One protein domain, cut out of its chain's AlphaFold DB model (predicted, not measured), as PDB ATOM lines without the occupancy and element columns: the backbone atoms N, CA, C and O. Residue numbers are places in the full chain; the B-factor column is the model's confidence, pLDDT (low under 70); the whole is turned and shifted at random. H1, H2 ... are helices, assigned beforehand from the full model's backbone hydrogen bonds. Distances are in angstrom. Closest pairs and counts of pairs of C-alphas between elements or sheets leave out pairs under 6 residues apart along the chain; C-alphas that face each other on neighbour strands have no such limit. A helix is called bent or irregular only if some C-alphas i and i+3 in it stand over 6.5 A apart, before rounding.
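AT A GLANCE: This is residues 82 to 200 of the 365 residues of the protein "Conjugal transfer protein TraG" of Campylobacter coli (UniProt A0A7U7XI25). A long helix, H3, runs through the core, and the other larger helices cross it at steep angles: H6, nearly as long, runs back over it, H1 and H7 cross its earlier half, and H4 folds back on its later half. H6 and H7 meet at a corner, the short H2 lies near H1, H3 and H7, and a long loop, residues 136 to 154, leads from H4 to the small H5. The printed part has 119 residues with seven named helices, H1 to H7 in order, and no named strand; the class is all helix. It is compact, with a radius of gyration of the C-alphas of 13.5 A, and rounded, spanning 36 by 32 by 27 A.

IN THESE COORDINATES: H1, residues 82 to 90, begins at C-alpha 82 (-37.147, 52.019, 32.708) and measures 12.2 A. H2, residues 93 to 97, measures 8.0 A; it is neither bent nor irregular, but only just: C-alphas 93 and 96 are 6.3 A apart. H3, residues 101 to 123, is the longest, 32.4 A, beginning at C-alpha 101 (-45.681, 46.342, 17.364). H4, residues 127 to 135, measures 12.2 A, and H5, residues 155 to 158, 5.0 A. H6, residues 162 to 182, measures 29.8 A. H7, residues 184 to 196, measures 18.4 A and ends at C-alpha 196 (-48.248, 51.503, 29.951).

HOW THE PARTS SIT: H3 is the hub, touching four helices, and the helix packing is mostly crossed. With residues 104 to 112 alone it touches H1 at a steep tilt of 66 degrees, opposite ways; the closest C-alphas, of Ala 90 and Ala 108, are 4.0 A apart. With residues 102 to 110 alone it touches H7, about perpendicular at 77 degrees, closest at the C-alphas of Asp 103 and Ser 189, 4.6 A. With residues 112 to 120 alone it touches H4, at a steep tilt of 50 degrees, opposite ways, closest at the C-alphas of Ala 116 and Tyr 131, 4.8 A. H3 and H6 touch, opposite ways, at a tilt of 38 degrees, only just steep; their closest C-alphas, of Ala 114 and Ser 175, are 4.7 A apart. H6 and H7 touch only at the corner, closest at the C-alphas of Ile 180 and Ser 187, 4.7 A. H1 and H7 only just touch, with 3 pairs of C-alphas within 8 A, closest at Leu 82 and Leu 194, 7.6 A. H2 touches no helix but is near H1, H3 and H7. H5 touches no helix; it is close to but not clearly touching H6, and apart from H4, for instance. Every O i to N i+4 pair is within hydrogen-bond range in H1, H3, H4, H6 and H7; H2 has 0 of 1 but 2 of 2 O i to N i+3 pairs, and H5 is too short for an i+4 pair.

THE WHOLE: The C-alphas farthest apart, of Ser 100 and Ser 161, are 37.4 A apart. The printed part has no cut. The link from H4 to H5, 19 residues, is long; the other links are tight. Mean pLDDT of the printed part is 77.3; residues 92 to 96, 140 to 153 and 181 to 185 are under 70.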
ATOM      1  N   LEU A  82     -36.954  51.887  34.159       87.19
ATOM      2  CA  LEU A  82     -37.147  52.019  32.708       87.19
ATOM      3  C   LEU A  82     -36.236  51.082  31.919       87.19
ATOM      4  O   LEU A  82     -36.712  50.385  31.029       87.19
ATOM      5  N   SER A  83     -34.947  51.042  32.255       84.38
ATOM      6  CA  SER A  83     -33.967  50.193  31.573       84.38
ATOM      7  C   SER A  83     -34.367  48.718  31.651       84.38
ATOM      8  O   SER A  83     -34.310  48.011  30.651       84.38
ATOM      9  N   GLN A  84     -34.892  48.270  32.796       81.44
ATOM     10  CA  GLN A  84     -35.442  46.921  32.954       81.44
ATOM     11  C   GLN A  84     -36.688  46.698  32.084       81.44
ATOM     12  O   GLN A  84     -36.804  45.667  31.429       81.44
ATOM     13  N   ARG A  85     -37.614  47.660  32.031       85.12
ATOM     14  CA  ARG A  85     -38.812  47.554  31.182       85.12
ATOM     15  C   ARG A  85     -38.477  47.543  29.692       85.12
ATOM     16  O   ARG A  85     -39.068  46.776  28.939       85.12
ATOM     17  N   ALA A  86     -37.509  48.346  29.264       85.00
ATOM     18  CA  ALA A  86     -37.027  48.361  27.887       85.00
ATOM     19  C   ALA A  86     -36.423  47.000  27.493       85.00
ATOM     20  O   ALA A  86     -36.672  46.487  26.402       85.00
ATOM     21  N   LEU A  87     -35.724  46.354  28.429       79.50
ATOM     22  CA  LEU A  87     -35.200  44.997  28.278       79.50
ATOM     23  C   LEU A  87     -36.293  43.919  28.217       79.50
ATOM     24  O   LEU A  87     -36.204  42.990  27.413       79.50
ATOM     25  N   GLU A  88     -37.354  44.039  29.014       77.25
ATOM     26  CA  GLU A  88     -38.529  43.161  28.908       77.25
ATOM     27  C   GLU A  88     -39.177  43.264  27.520       77.25
ATOM     28  O   GLU A  88     -39.543  42.251  26.926       77.25
ATOM     29  N   VAL A  89     -39.257  44.472  26.957       79.88
ATOM     30  CA  VAL A  89     -39.733  44.672  25.583       79.88
ATOM     31  C   VAL A  89     -38.794  44.014  24.569       79.88
ATOM     32  O   VAL A  89     -39.261  43.248  23.727       79.88
ATOM     33  N   ALA A  90     -37.481  44.236  24.682       77.00
ATOM     34  CA  ALA A  90     -36.479  43.677  23.769       77.00
ATOM     35  C   ALA A  90     -36.396  42.138  23.801       77.00
ATOM     36  O   ALA A  90     -36.054  41.519  22.797       77.00
ATOM     37  N   SER A  91     -36.737  41.520  24.934       70.94
ATOM     38  CA  SER A  91     -36.782  40.058  25.107       70.94
ATOM     39  C   SER A  91     -38.111  39.419  24.674       70.94
ATOM     40  O   SER A  91     -38.311  38.221  24.871       70.94
ATOM     41  N   GLY A  92     -39.034  40.195  24.093       68.81
ATOM     42  CA  GLY A  92     -40.333  39.699  23.628       68.81
ATOM     43  C   GLY A  92     -41.393  39.564  24.728       68.81
ATOM     44  O   GLY A  92     -42.477  39.055  24.468       68.81
ATOM     45  N   LYS A  93     -41.136  40.048  25.953       64.50
ATOM     46  CA  LYS A  93     -42.133  40.103  27.048       64.50
ATOM     47  C   LYS A  93     -43.019  41.361  26.991       64.50
ATOM     48  O   LYS A  93     -43.935  41.517  27.804       64.50
ATOM     49  N   GLY A  94     -42.783  42.234  26.007       57.38
ATOM     50  CA  GLY A  94     -43.510  43.488  25.782       57.38
ATOM     51  C   GLY A  94     -44.998  43.342  25.445       57.38
ATOM     52  O   GLY A  94     -45.734  44.320  25.569       57.38
ATOM     53  N   ASP A  95     -45.470  42.147  25.074       57.00
ATOM     54  CA  ASP A  95     -46.894  41.880  24.798       57.00
ATOM     55  C   ASP A  95     -47.786  42.143  26.019       57.00
ATOM     56  O   ASP A  95     -48.939  42.549  25.887       57.00
ATOM     57  N   SER A  96     -47.225  42.001  27.224       63.19
ATOM     58  CA  SER A  96     -47.913  42.293  28.485       63.19
ATOM     59  C   SER A  96     -48.075  43.793  28.783       63.19
ATOM     60  O   SER A  96     -48.821  44.153  29.692       63.19
ATOM     61  N   LEU A  97     -47.413  44.675  28.021       70.12
ATOM     62  CA  LEU A  97     -47.317  46.115  28.302       70.12
ATOM     63  C   LEU A  97     -48.219  46.979  27.404       70.12
ATOM     64  O   LEU A  97     -48.034  48.193  27.347       70.12
ATOM     65  N   ALA A  98     -49.175  46.375  26.686       79.69
ATOM     66  CA  ALA A  98     -50.130  47.067  25.807       79.69
ATOM     67  C   ALA A  98     -49.482  48.029  24.780       79.69
ATOM     68  O   ALA A  98     -50.078  49.032  24.389       79.69
ATOM     69  N   LEU A  99     -48.253  47.729  24.351       80.50
ATOM     70  CA  LEU A  99     -47.527  48.491  23.333       80.50
ATOM     71  C   LEU A  99     -47.949  48.069  21.920       80.50
ATOM     72  O   LEU A  99     -48.382  46.935  21.700       80.50
ATOM     73  N   SER A 100     -47.791  48.966  20.946       83.38
ATOM     74  CA  SER A 100     -47.916  48.593  19.535       83.38
ATOM     75  C   SER A 100     -46.695  47.789  19.070       83.38
ATOM     76  O   SER A 100     -45.631  47.846  19.686       83.38
ATOM     77  N   GLU A 101     -46.821  47.057  17.961       82.50
ATOM     78  CA  GLU A 101     -45.681  46.342  17.364       82.50
ATOM     79  C   GLU A 101     -44.556  47.304  16.966       82.50
ATOM     80  O   GLU A 101     -43.382  47.038  17.217       82.50
ATOM     81  N   ASN A 102     -44.925  48.470  16.430       83.25
ATOM     82  CA  ASN A 102     -43.974  49.519  16.080       83.25
ATOM     83  C   ASN A 102     -43.228  50.027  17.319       83.25
ATOM     84  O   ASN A 102     -42.007  50.158  17.281       83.25
ATOM     85  N   ASP A 103     -43.939  50.248  18.432       81.94
ATOM     86  CA  ASP A 103     -43.308  50.676  19.682       81.94
ATOM     87  C   ASP A 103     -42.357  49.616  20.228       81.94
ATOM     88  O   ASP A 103     -41.234  49.934  20.620       81.94
ATOM     89  N   ARG A 104     -42.782  48.346  20.218       83.94
ATOM     90  CA  ARG A 104     -41.933  47.232  20.645       83.94
ATOM     91  C   ARG A 104     -40.658  47.154  19.815       83.94
ATOM     92  O   ARG A 104     -39.582  47.053  20.391       83.94
ATOM     93  N   SER A 105     -40.769  47.242  18.490       83.81
ATOM     94  CA  SER A 105     -39.621  47.186  17.584       83.81
ATOM     95  C   SER A 105     -38.657  48.357  17.808       83.81
ATOM     96  O   SER A 105     -37.452  48.145  17.935       83.81
ATOM     97  N   ALA A 106     -39.176  49.583  17.935       83.50
ATOM     98  CA  ALA A 106     -38.361  50.768  18.189       83.50
ATOM     99  C   ALA A 106     -37.614  50.678  19.531       83.50
ATOM    100  O   ALA A 106     -36.407  50.917  19.583       83.50
ATOM    101  N   ILE A 107     -38.308  50.273  20.601       85.25
ATOM    102  CA  ILE A 107     -37.705  50.080  21.925       85.25
ATOM    103  C   ILE A 107     -36.681  48.943  21.890       85.25
ATOM    104  O   ILE A 107     -35.590  49.104  22.430       85.25
ATOM    105  N   ALA A 108     -36.992  47.813  21.252       84.25
ATOM    106  CA  ALA A 108     -36.089  46.670  21.166       84.25
ATOM    107  C   ALA A 108     -34.787  47.034  20.443       84.25
ATOM    108  O   ALA A 108     -33.708  46.777  20.974       84.25
ATOM    109  N   ASN A 109     -34.882  47.701  19.289       83.62
ATOM    110  CA  ASN A 109     -33.719  48.147  18.522       83.62
ATOM    111  C   ASN A 109     -32.852  49.118  19.334       83.62
ATOM    112  O   ASN A 109     -31.649  48.897  19.471       83.62
ATOM    113  N   ALA A 110     -33.461  50.147  19.933       84.38
ATOM    114  CA  ALA A 110     -32.765  51.089  20.810       84.38
ATOM    115  C   ALA A 110     -32.075  50.369  21.981       84.38
ATOM    116  O   ALA A 110     -30.906  50.595  22.283       84.38
ATOM    117  N   THR A 111     -32.777  49.434  22.613       85.88
ATOM    118  CA  THR A 111     -32.258  48.688  23.761       85.88
ATOM    119  C   THR A 111     -31.083  47.790  23.374       85.88
ATOM    120  O   THR A 111     -30.101  47.724  24.107       85.88
ATOM    121  N   GLN A 112     -31.135  47.136  22.211       84.19
ATOM    122  CA  GLN A 112     -30.036  46.317  21.687       84.19
ATOM    123  C   GLN A 112     -28.799  47.159  21.350       84.19
ATOM    124  O   GLN A 112     -27.677  46.753  21.655       84.19
ATOM    125  N   HIS A 113     -28.987  48.351  20.771       85.19
ATOM    126  CA  HIS A 113     -27.897  49.301  20.510       85.19
ATOM    127  C   HIS A 113     -27.259  49.777  21.815       85.19
ATOM    128  O   HIS A 113     -26.034  49.757  21.953       85.19
ATOM    129  N   ALA A 114     -28.085  50.126  22.803       86.12
ATOM    130  CA  ALA A 114     -27.611  50.516  24.121       86.12
ATOM    131  C   ALA A 114     -26.840  49.388  24.817       86.12
ATOM    132  O   ALA A 114     -25.804  49.640  25.434       86.12
ATOM    133  N   LEU A 115     -27.304  48.144  24.673       84.06
ATOM    134  CA  LEU A 115     -26.657  46.965  25.238       84.06
ATOM    135  C   LEU A 115     -25.268  46.739  24.638       84.06
ATOM    136  O   LEU A 115     -24.295  46.560  25.374       84.06
ATOM    137  N   ALA A 116     -25.173  46.801  23.309       83.81
ATOM    138  CA  ALA A 116     -23.920  46.648  22.582       83.81
ATOM    139  C   ALA A 116     -22.911  47.737  22.964       83.81
ATOM    140  O   ALA A 116     -21.750  47.436  23.239       83.81
ATOM    141  N   ASN A 117     -23.355  48.994  23.049       84.56
ATOM    142  CA  ASN A 117     -22.494  50.109  23.436       84.56
ATOM    143  C   ASN A 117     -21.993  49.976  24.883       84.56
ATOM    144  O   ASN A 117     -20.800  50.123  25.152       84.56
ATOM    145  N   ALA A 118     -22.882  49.629  25.817       86.50
ATOM    146  CA  ALA A 118     -22.523  49.430  27.217       86.50
ATOM    147  C   ALA A 118     -21.528  48.283  27.405       86.50
ATOM    148  O   ALA A 118     -20.540  48.427  28.131       86.50
ATOM    149  N   TYR A 119     -21.754  47.163  26.718       85.44
ATOM    150  CA  TYR A 119     -20.842  46.027  26.743       85.44
ATOM    151  C   TYR A 119     -19.487  46.366  26.123       85.44
ATOM    152  O   TYR A 119     -18.452  46.099  26.736       85.44
ATOM    153  N   SER A 120     -19.483  47.005  24.950       87.25
ATOM    154  CA  SER A 120     -18.268  47.483  24.284       87.25
ATOM    155  C   SER A 120     -17.451  48.375  25.216       87.25
ATOM    156  O   SER A 120     -16.261  48.137  25.418       87.25
ATOM    157  N   LYS A 121     -18.091  49.337  25.890       88.31
ATOM    158  CA  LYS A 121     -17.399  50.263  26.792       88.31
ATOM    159  C   LYS A 121     -16.848  49.584  28.046       88.31
ATOM    160  O   LYS A 121     -15.751  49.920  28.483       88.31
ATOM    161  N   ALA A 122     -17.590  48.636  28.615       87.88
ATOM    162  CA  ALA A 122     -17.182  47.907  29.813       87.88
ATOM    163  C   ALA A 122     -16.047  46.904  29.549       87.88
ATOM    164  O   ALA A 122     -15.221  46.654  30.425       87.88
ATOM    165  N   THR A 123     -15.997  46.311  28.357       88.31
ATOM    166  CA  THR A 123     -15.064  45.215  28.042       88.31
ATOM    167  C   THR A 123     -13.915  45.620  27.125       88.31
ATOM    168  O   THR A 123     -12.901  44.927  27.088       88.31
ATOM    169  N   GLY A 124     -14.051  46.729  26.396       86.56
ATOM    170  CA  GLY A 124     -13.125  47.136  25.340       86.56
ATOM    171  C   GLY A 124     -13.321  46.383  24.018       86.56
ATOM    172  O   GLY A 124     -12.530  46.575  23.099       86.56
ATOM    173  N   VAL A 125     -14.350  45.533  23.909       89.19
ATOM    174  CA  VAL A 125     -14.730  44.867  22.653       89.19
ATOM    175  C   VAL A 125     -15.245  45.905  21.656       89.19
ATOM    176  O   VAL A 125     -15.909  46.866  22.041       89.19
ATOM    177  N   ASP A 126     -14.955  45.724  20.369       88.75
ATOM    178  CA  ASP A 126     -15.443  46.611  19.310       88.75
ATOM    179  C   ASP A 126     -16.980  46.666  19.275       88.75
ATOM    180  O   ASP A 126     -17.654  45.650  19.451       88.75
ATOM    181  N   VAL A 127     -17.552  47.848  19.028       80.44
ATOM    182  CA  VAL A 127     -19.008  48.045  19.111       80.44
ATOM    183  C   VAL A 127     -19.774  47.215  18.079       80.44
ATOM    184  O   VAL A 127     -20.885  46.766  18.356       80.44
ATOM    185  N   LYS A 128     -19.183  46.957  16.902       81.88
ATOM    186  CA  LYS A 128     -19.796  46.127  15.863       81.88
ATOM    187  C   LYS A 128     -19.812  44.666  16.292       81.88
ATOM    188  O   LYS A 128     -20.827  43.998  16.128       81.88
ATOM    189  N   GLN A 129     -18.717  44.196  16.887       84.94
ATOM    190  CA  GLN A 129     -18.655  42.852  17.454       84.94
ATOM    191  C   GLN A 129     -19.641  42.692  18.619       84.94
ATOM    192  O   GLN A 129     -20.391  41.721  18.648       84.94
ATOM    193  N   ALA A 130     -19.704  43.668  19.529       79.19
ATOM    194  CA  ALA A 130     -20.673  43.668  20.619       79.19
ATOM    195  C   ALA A 130     -22.116  43.631  20.090       79.19
ATOM    196  O   ALA A 130     -22.948  42.902  20.621       79.19
ATOM    197  N   TYR A 131     -22.415  44.365  19.015       81.69
ATOM    198  CA  TYR A 131     -23.728  44.331  18.375       81.69
ATOM    199  C   TYR A 131     -24.049  42.961  17.765       81.69
ATOM    200  O   TYR A 131     -25.142  42.437  17.980       81.69
ATOM    201  N   ASP A 132     -23.099  42.347  17.058       80.38
ATOM    202  CA  ASP A 132     -23.265  40.995  16.516       80.38
ATOM    203  C   ASP A 132     -23.520  39.969  17.631       80.38
ATOM    204  O   ASP A 132     -24.388  39.105  17.486       80.38
ATOM    205  N   ASP A 133     -22.814  40.082  18.755       78.88
ATOM    206  CA  ASP A 133     -23.002  39.223  19.924       78.88
ATOM    207  C   ASP A 133     -24.372  39.428  20.586       78.88
ATOM    208  O   ASP A 133     -25.006  38.451  20.999       78.88
ATOM    209  N   VAL A 134     -24.883  40.662  20.612       80.12
ATOM    210  CA  VAL A 134     -26.252  40.953  21.060       80.12
ATOM    211  C   VAL A 134     -27.288  40.318  20.136       80.12
ATOM    212  O   VAL A 134     -28.185  39.608  20.588       80.12
ATOM    213  N   MET A 135     -27.137  40.496  18.823       78.50
ATOM    214  CA  MET A 135     -28.076  39.961  17.832       78.50
ATOM    215  C   MET A 135     -28.046  38.430  17.728       78.50
ATOM    216  O   MET A 135     -29.020  37.828  17.272       78.50
ATOM    217  N   ARG A 136     -26.937  37.796  18.125       77.19
ATOM    218  CA  ARG A 136     -26.795  36.333  18.222       77.19
ATOM    219  C   ARG A 136     -27.289  35.764  19.552       77.19
ATOM    220  O   ARG A 136     -27.350  34.546  19.683       77.19
ATOM    221  N   GLY A 137     -27.639  36.615  20.520       71.75
ATOM    222  CA  GLY A 137     -28.063  36.198  21.857       71.75
ATOM    223  C   GLY A 137     -26.915  35.770  22.777       71.75
ATOM    224  O   GLY A 137     -27.177  35.244  23.855       71.75
ATOM    225  N   ASN A 138     -25.656  36.006  22.387       75.31
ATOM    226  CA  ASN A 138     -24.482  35.768  23.237       75.31
ATOM    227  C   ASN A 138     -24.434  36.760  24.407       75.31
ATOM    228  O   ASN A 138     -23.960  36.438  25.494       75.31
ATOM    229  N   ILE A 139     -24.921  37.977  24.156       70.44
ATOM    230  CA  ILE A 139     -25.073  39.048  25.134       70.44
ATOM    231  C   ILE A 139     -26.539  39.447  25.095       70.44
ATOM    232  O   ILE A 139     -27.038  39.981  24.111       70.44
ATOM    233  N   GLY A 140     -27.266  39.158  26.156       66.00
ATOM    234  CA  GLY A 140     -28.698  39.387  26.168       66.00
ATOM    235  C   GLY A 140     -29.301  39.066  27.514       66.00
ATOM    236  O   GLY A 140     -28.589  38.841  28.491       66.00
ATOM    237  N   PHE A 141     -30.626  39.063  27.529       59.66
ATOM    238  CA  PHE A 141     -31.449  38.714  28.676       59.66
ATOM    239  C   PHE A 141     -32.276  37.520  28.250       59.66
ATOM    240  O   PHE A 141     -33.028  37.643  27.282       59.66
ATOM    241  N   GLY A 142     -32.070  36.386  28.921       45.78
ATOM    242  CA  GLY A 142     -32.567  35.056  28.576       45.78
ATOM    243  C   GLY A 142     -33.753  35.036  27.610       45.78
ATOM    244  O   GLY A 142     -34.913  35.148  28.015       45.78
ATOM    245  N   VAL A 143     -33.465  34.834  26.321       34.56
ATOM    246  CA  VAL A 143     -34.474  34.446  25.332       34.56
ATOM    247  C   VAL A 143     -34.736  32.962  25.551       34.56
ATOM    248  O   VAL A 143     -34.080  32.100  24.977       34.56
ATOM    249  N   GLY A 144     -35.658  32.658  26.461       31.80
ATOM    250  CA  GLY A 144     -36.033  31.280  26.753       31.80
ATOM    251  C   GLY A 144     -36.547  31.086  28.169       31.80
ATOM    252  O   GLY A 144     -35.791  30.768  29.080       31.80
ATOM    253  N   GLY A 145     -37.861  31.192  28.334       29.75
ATOM    254  CA  GLY A 145     -38.547  30.658  29.504       29.75
ATOM    255  C   GLY A 145     -38.843  31.665  30.610       29.75
ATOM    256  O   GLY A 145     -38.215  32.709  30.764       29.75
ATOM    257  N   VAL A 146     -39.880  31.305  31.358       31.72
ATOM    258  CA  VAL A 146     -40.543  31.976  32.481       31.72
ATOM    259  C   VAL A 146     -39.570  32.287  33.634       31.72
ATOM    260  O   VAL A 146     -39.688  31.739  34.723       31.72
ATOM    261  N   SER A 147     -38.576  33.149  33.421       35.69
ATOM    262  CA  SER A 147     -37.716  33.645  34.495       35.69
ATOM    263  C   SER A 147     -37.678  35.169  34.505       35.69
ATOM    264  O   SER A 147     -37.608  35.843  33.476       35.69
ATOM    265  N   THR A 148     -37.792  35.709  35.709       41.75
ATOM    266  CA  THR A 148     -37.674  37.116  36.105       41.75
ATOM    267  C   THR A 148     -36.212  37.586  36.100       41.75
ATOM    268  O   THR A 148     -35.816  38.361  36.967       41.75
ATOM    269  N   SER A 149     -35.378  37.049  35.211       46.94
ATOM    270  CA  SER A 149     -33.923  37.211  35.232       46.94
ATOM    271  C   SER A 149     -33.522  38.668  34.995       46.94
ATOM    272  O   SER A 149     -33.731  39.238  33.926       46.94
ATOM    273  N   SER A 150     -32.968  39.287  36.038       57.78
ATOM    274  CA  SER A 150     -32.242  40.553  35.961       57.78
ATOM    275  C   SER A 150     -30.903  40.338  35.244       57.78
ATOM    276  O   SER A 150     -30.406  39.210  35.192       57.78
ATOM    277  N   THR A 151     -30.271  41.415  34.751       63.94
ATOM    278  CA  THR A 151     -28.903  41.377  34.176       63.94
ATOM    279  C   THR A 151     -27.931  40.642  35.095       63.94
ATOM    280  O   THR A 151     -27.029  39.944  34.652       63.94
ATOM    281  N   GLU A 152     -28.158  40.765  36.401       62.59
ATOM    282  CA  GLU A 152     -27.370  40.151  37.462       62.59
ATOM    283  C   GLU A 152     -27.388  38.621  37.433       62.59
ATOM    284  O   GLU A 152     -26.555  38.004  38.075       62.59
ATOM    285  N   THR A 153     -28.298  37.978  36.709       67.81
ATOM    286  CA  THR A 153     -28.338  36.509  36.607       67.81
ATOM    287  C   THR A 153     -27.646  35.970  35.357       67.81
ATOM    288  O   THR A 153     -27.423  34.766  35.251       67.81
ATOM    289  N   GLU A 154     -27.253  36.849  34.436       74.19
ATOM    290  CA  GLU A 154     -26.651  36.466  33.164       74.19
ATOM    291  C   GLU A 154     -25.169  36.110  33.317       74.19
ATOM    292  O   GLU A 154     -24.382  36.852  33.912       74.19
ATOM    293  N   ALA A 155     -24.757  34.983  32.730       79.62
ATOM    294  CA  ALA A 155     -23.388  34.480  32.847       79.62
ATOM    295  C   ALA A 155     -22.352  35.468  32.283       79.62
ATOM    296  O   ALA A 155     -21.297  35.678  32.883       79.62
ATOM    297  N   TRP A 156     -22.666  36.121  31.158       83.56
ATOM    298  CA  TRP A 156     -21.787  37.126  30.555       83.56
ATOM    299  C   TRP A 156     -21.587  38.337  31.479       83.56
ATOM    300  O   TRP A 156     -20.479  38.862  31.557       83.56
ATOM    301  N   TYR A 157     -22.624  38.743  32.217       83.69
ATOM    302  CA  TYR A 157     -22.580  39.877  33.141       83.69
ATOM    303  C   TYR A 157     -21.897  39.510  34.464       83.69
ATOM    304  O   TYR A 157     -21.165  40.311  35.047       83.69
ATOM    305  N   GLN A 158     -22.075  38.274  34.932       84.69
ATOM    306  CA  GLN A 158     -21.381  37.760  36.114       84.69
ATOM    307  C   GLN A 158     -19.868  37.633  35.910       84.69
ATOM    308  O   GLN A 158     -19.107  37.843  36.855       84.69
ATOM    309  N   ASN A 159     -19.437  37.375  34.673       87.56
ATOM    310  CA  ASN A 159     -18.025  37.340  34.293       87.56
ATOM    311  C   ASN A 159     -17.366  38.730  34.236       87.56
ATOM    312  O   ASN A 159     -16.140  38.811  34.170       87.56
ATOM    313  N   LEU A 160     -18.145  39.817  34.270       87.69
ATOM    314  CA  LEU A 160     -17.598  41.168  34.357       87.69
ATOM    315  C   LEU A 160     -17.041  41.435  35.760       87.69
ATOM    316  O   LEU A 160     -17.645  41.081  36.779       87.69
ATOM    317  N   SER A 161     -15.906  42.131  35.820       92.31
ATOM    318  CA  SER A 161     -15.383  42.651  37.083       92.31
ATOM    319  C   SER A 161     -16.355  43.664  37.706       92.31
ATOM    320  O   SER A 161     -17.277  44.164  37.058       92.31
ATOM    321  N   LYS A 162     -16.151  44.008  38.983       92.31
ATOM    322  CA  LYS A 162     -16.970  45.023  39.663       92.31
ATOM    323  C   LYS A 162     -16.974  46.359  38.904       92.31
ATOM    324  O   LYS A 162     -18.050  46.888  38.640       92.31
ATOM    325  N   ASP A 163     -15.800  46.835  38.498       91.94
ATOM    326  CA  ASP A 163     -15.638  48.108  37.787       91.94
ATOM    327  C   ASP A 163     -16.259  48.052  36.383       91.94
ATOM    328  O   ASP A 163     -16.852  49.021  35.907       91.94
ATOM    329  N   GLN A 164     -16.184  46.889  35.729       89.88
ATOM    330  CA  GLN A 164     -16.824  46.669  34.433       89.88
ATOM    331  C   GLN A 164     -18.348  46.655  34.549       89.88
ATOM    332  O   GLN A 164     -19.018  47.231  33.698       89.88
ATOM    333  N   ARG A 165     -18.913  46.056  35.605       86.50
ATOM    334  CA  ARG A 165     -20.362  46.092  35.862       86.50
ATOM    335  C   ARG A 165     -20.860  47.505  36.141       86.50
ATOM    336  O   ARG A 165     -21.903  47.895  35.626       86.50
ATOM    337  N   GLU A 166     -20.115  48.285  36.918       86.19
ATOM    338  CA  GLU A 166     -20.449  49.689  37.177       86.19
ATOM    339  C   GLU A 166     -20.394  50.521  35.888       86.19
ATOM    340  O   GLU A 166     -21.354  51.224  35.561       86.19
ATOM    341  N   THR A 167     -19.326  50.355  35.101       86.94
ATOM    342  CA  THR A 167     -19.174  50.989  33.781       86.94
ATOM    343  C   THR A 167     -20.306  50.593  32.840       86.94
ATOM    344  O   THR A 167     -20.881  51.457  32.181       86.94
ATOM    345  N   PHE A 168     -20.657  49.308  32.799       88.50
ATOM    346  CA  PHE A 168     -21.749  48.791  31.986       88.50
ATOM    347  C   PHE A 168     -23.076  49.445  32.373       88.50
ATOM    348  O   PHE A 168     -23.737  50.012  31.512       88.50
ATOM    349  N   ASN A 169     -23.457  49.423  33.655       82.81
ATOM    350  CA  ASN A 169     -24.751  49.951  34.098       82.81
ATOM    351  C   ASN A 169     -24.881  51.448  33.821       82.81
ATOM    352  O   ASN A 169     -25.919  51.900  33.335       82.81
ATOM    353  N   LYS A 170     -23.817  52.211  34.090       82.56
ATOM    354  CA  LYS A 170     -23.771  53.638  33.777       82.56
ATOM    355  C   LYS A 170     -23.915  53.870  32.271       82.56
ATOM    356  O   LYS A 170     -24.829  54.569  31.845       82.56
ATOM    357  N   THR A 171     -23.077  53.212  31.469       83.19
ATOM    358  CA  THR A 171     -23.075  53.374  30.007       83.19
ATOM    359  C   THR A 171     -24.386  52.900  29.380       83.19
ATOM    360  O   THR A 171     -24.822  53.459  28.378       83.19
ATOM    361  N   PHE A 172     -25.041  51.887  29.948       85.12
ATOM    362  CA  PHE A 172     -26.320  51.386  29.458       85.12
ATOM    363  C   PHE A 172     -27.421  52.434  29.615       85.12
ATOM    364  O   PHE A 172     -28.105  52.734  28.642       85.12
ATOM    365  N   ASN A 173     -27.539  53.061  30.790       80.31
ATOM    366  CA  ASN A 173     -28.514  54.133  31.017       80.31
ATOM    367  C   ASN A 173     -28.220  55.369  30.152       80.31
ATOM    368  O   ASN A 173     -29.134  55.905  29.523       80.31
ATOM    369  N   GLU A 174     -26.948  55.763  30.043       79.50
ATOM    370  CA  GLU A 174     -26.516  56.844  29.147       79.50
ATOM    371  C   GLU A 174     -26.851  56.519  27.685       79.50
ATOM    372  O   GLU A 174     -27.320  57.374  26.936       79.50
ATOM    373  N   SER A 175     -26.675  55.264  27.272       81.88
ATOM    374  CA  SER A 175     -26.983  54.836  25.909       81.88
ATOM    375  C   SER A 175     -28.483  54.793  25.640       81.88
ATOM    376  O   SER A 175     -28.892  55.236  24.577       81.88
ATOM    377  N   ILE A 176     -29.318  54.348  26.586       84.06
ATOM    378  CA  ILE A 176     -30.783  54.437  26.453       84.06
ATOM    379  C   ILE A 176     -31.219  55.903  26.337       84.06
ATOM    380  O   ILE A 176     -32.017  56.226  25.459       84.06
ATOM    381  N   SER A 177     -30.662  56.797  27.161       80.19
ATOM    382  CA  SER A 177     -30.892  58.248  27.068       80.19
ATOM    383  C   SER A 177     -30.544  58.779  25.669       80.19
ATOM    384  O   SER A 177     -31.352  59.453  25.026       80.19
ATOM    385  N   ASN A 178     -29.383  58.382  25.142       76.31
ATOM    386  CA  ASN A 178     -28.952  58.746  23.795       76.31
ATOM    387  C   ASN A 178     -29.875  58.181  22.705       76.31
ATOM    388  O   ASN A 178     -30.205  58.906  21.773       76.31
ATOM    389  N   GLU A 179     -30.317  56.925  22.801       79.50
ATOM    390  CA  GLU A 179     -31.222  56.306  21.821       79.50
ATOM    391  C   GLU A 179     -32.608  56.957  21.810       79.50
ATOM    392  O   GLU A 179     -33.130  57.280  20.741       79.50
ATOM    393  N   ILE A 180     -33.166  57.242  22.991       73.88
ATOM    394  CA  ILE A 180     -34.377  58.062  23.140       73.88
ATOM    395  C   ILE A 180     -34.186  59.403  22.426       73.88
ATOM    396  O   ILE A 180     -35.078  59.882  21.727       73.88
ATOM    397  N   GLY A 181     -32.999  59.986  22.581       65.69
ATOM    398  CA  GLY A 181     -32.639  61.261  22.000       65.69
ATOM    399  C   GLY A 181     -32.284  61.248  20.512       65.69
ATOM    400  O   GLY A 181     -32.222  62.320  19.905       65.69
ATOM    401  N   LYS A 182     -32.025  60.088  19.898       65.44
ATOM    402  CA  LYS A 182     -31.584  59.982  18.498       65.44
ATOM    403  C   LYS A 182     -32.730  60.184  17.516       65.44
ATOM    404  O   LYS A 182     -32.569  60.969  16.583       65.44
ATOM    405  N   ASN A 183     -33.877  59.542  17.745       60.62
ATOM    406  CA  ASN A 183     -35.037  59.596  16.852       60.62
ATOM    407  C   ASN A 183     -36.333  59.895  17.632       60.62
ATOM    408  O   ASN A 183     -36.585  59.335  18.697       60.62
ATOM    409  N   ARG A 184     -37.190  60.743  17.050       65.00
ATOM    410  CA  ARG A 184     -38.547  61.036  17.521       65.00
ATOM    411  C   ARG A 184     -39.395  59.774  17.687       65.00
ATOM    412  O   ARG A 184     -40.178  59.721  18.632       65.00
ATOM    413  N   ASP A 185     -39.211  58.769  16.832       68.94
ATOM    414  CA  ASP A 185     -39.920  57.489  16.947       68.94
ATOM    415  C   ASP A 185     -39.533  56.760  18.238       68.94
ATOM    416  O   ASP A 185     -40.405  56.372  19.011       68.94
ATOM    417  N   ALA A 186     -38.232  56.670  18.541       73.06
ATOM    418  CA  ALA A 186     -37.751  56.095  19.795       73.06
ATOM    419  C   ALA A 186     -38.283  56.891  20.996       73.06
ATOM    420  O   ALA A 186     -38.845  56.309  21.922       73.06
ATOM    421  N   SER A 187     -38.211  58.226  20.957       76.00
ATOM    422  CA  SER A 187     -38.781  59.070  22.015       76.00
ATOM    423  C   SER A 187     -40.286  58.839  22.212       76.00
ATOM    424  O   SER A 187     -40.753  58.809  23.353       76.00
ATOM    425  N   ALA A 188     -41.058  58.685  21.135       81.12
ATOM    426  CA  ALA A 188     -42.494  58.427  21.207       81.12
ATOM    427  C   ALA A 188     -42.783  57.043  21.804       81.12
ATOM    428  O   ALA A 188     -43.599  56.928  22.721       81.12
ATOM    429  N   SER A 189     -42.063  56.015  21.359       84.94
ATOM    430  CA  SER A 189     -42.235  54.647  21.845       84.94
ATOM    431  C   SER A 189     -41.824  54.492  23.305       84.94
ATOM    432  O   SER A 189     -42.577  53.922  24.093       84.94
ATOM    433  N   PHE A 190     -40.706  55.090  23.727       88.00
ATOM    434  CA  PHE A 190     -40.345  55.150  25.145       88.00
ATOM    435  C   PHE A 190     -41.370  55.953  25.955       88.00
ATOM    436  O   PHE A 190     -41.719  55.543  27.060       88.00
ATOM    437  N   SER A 191     -41.951  57.031  25.411       87.69
ATOM    438  CA  SER A 191     -43.060  57.721  26.082       87.69
ATOM    439  C   SER A 191     -44.303  56.839  26.234       87.69
ATOM    440  O   SER A 191     -45.017  56.997  27.227       87.69
ATOM    441  N   ASN A 192     -44.589  55.943  25.290       87.06
ATOM    442  CA  ASN A 192     -45.677  54.974  25.418       87.06
ATOM    443  C   ASN A 192     -45.345  53.920  26.481       87.06
ATOM    444  O   ASN A 192     -46.186  53.645  27.335       87.06
ATOM    445  N   LEU A 193     -44.096  53.448  26.530       88.62
ATOM    446  CA  LEU A 193     -43.614  52.565  27.592       88.62
ATOM    447  C   LEU A 193     -43.729  53.207  28.983       88.62
ATOM    448  O   LEU A 193     -44.127  52.537  29.930       88.62
ATOM    449  N   LEU A 194     -43.462  54.507  29.126       87.88
ATOM    450  CA  LEU A 194     -43.668  55.218  30.395       87.88
ATOM    451  C   LEU A 194     -45.134  55.217  30.850       87.88
ATOM    452  O   LEU A 194     -45.398  55.203  32.052       87.88
ATOM    453  N   LYS A 195     -46.082  55.240  29.904       86.38
ATOM    454  CA  LYS A 195     -47.525  55.259  30.195       86.38
ATOM    455  C   LYS A 195     -48.056  53.879  30.566       86.38
ATOM    456  O   LYS A 195     -48.869  53.776  31.478       86.38
ATOM    457  N   THR A 196     -47.636  52.839  29.850       82.06
ATOM    458  CA  THR A 196     -48.248  51.503  29.951       82.06
ATOM    459  C   THR A 196     -47.367  50.492  30.686       82.06
ATOM    460  O   THR A 196     -47.861  49.485  31.185       82.06
ATOM    461  N   GLY A 197     -46.069  50.770  30.811       77.25
ATOM    462  CA  GLY A 197     -45.050  49.847  31.308       77.25
ATOM    463  C   GLY A 197     -44.865  49.806  32.824       77.25
ATOM    464  O   GLY A 197     -43.897  49.208  33.286       77.25
ATOM    465  N   ASN A 198     -45.732  50.455  33.612       84.19
ATOM    466  CA  ASN A 198     -45.593  50.563  35.073       84.19
ATOM    467  C   ASN A 198     -44.159  50.970  35.488       84.19
ATOM    468  O   ASN A 198     -43.467  50.260  36.233       84.19
ATOM    469  N   VAL A 199     -43.692  52.076  34.897       85.69
ATOM    470  CA  VAL A 199     -42.349  52.618  35.117       85.69
ATOM    471  C   VAL A 199     -42.343  53.501  36.365       85.69
ATOM    472  O   VAL A 199     -43.161  54.415  36.494       85.69
ATOM    473  N   THR A 200     -41.416  53.250  37.287       87.38
ATOM    474  CA  THR A 200     -41.205  54.094  38.466       87.38
ATOM    475  C   THR A 200     -40.640  55.449  38.046       87.38
ATOM    476  O   THR A 200     -39.857  55.541  37.107       87.38
TER     477      THR A 200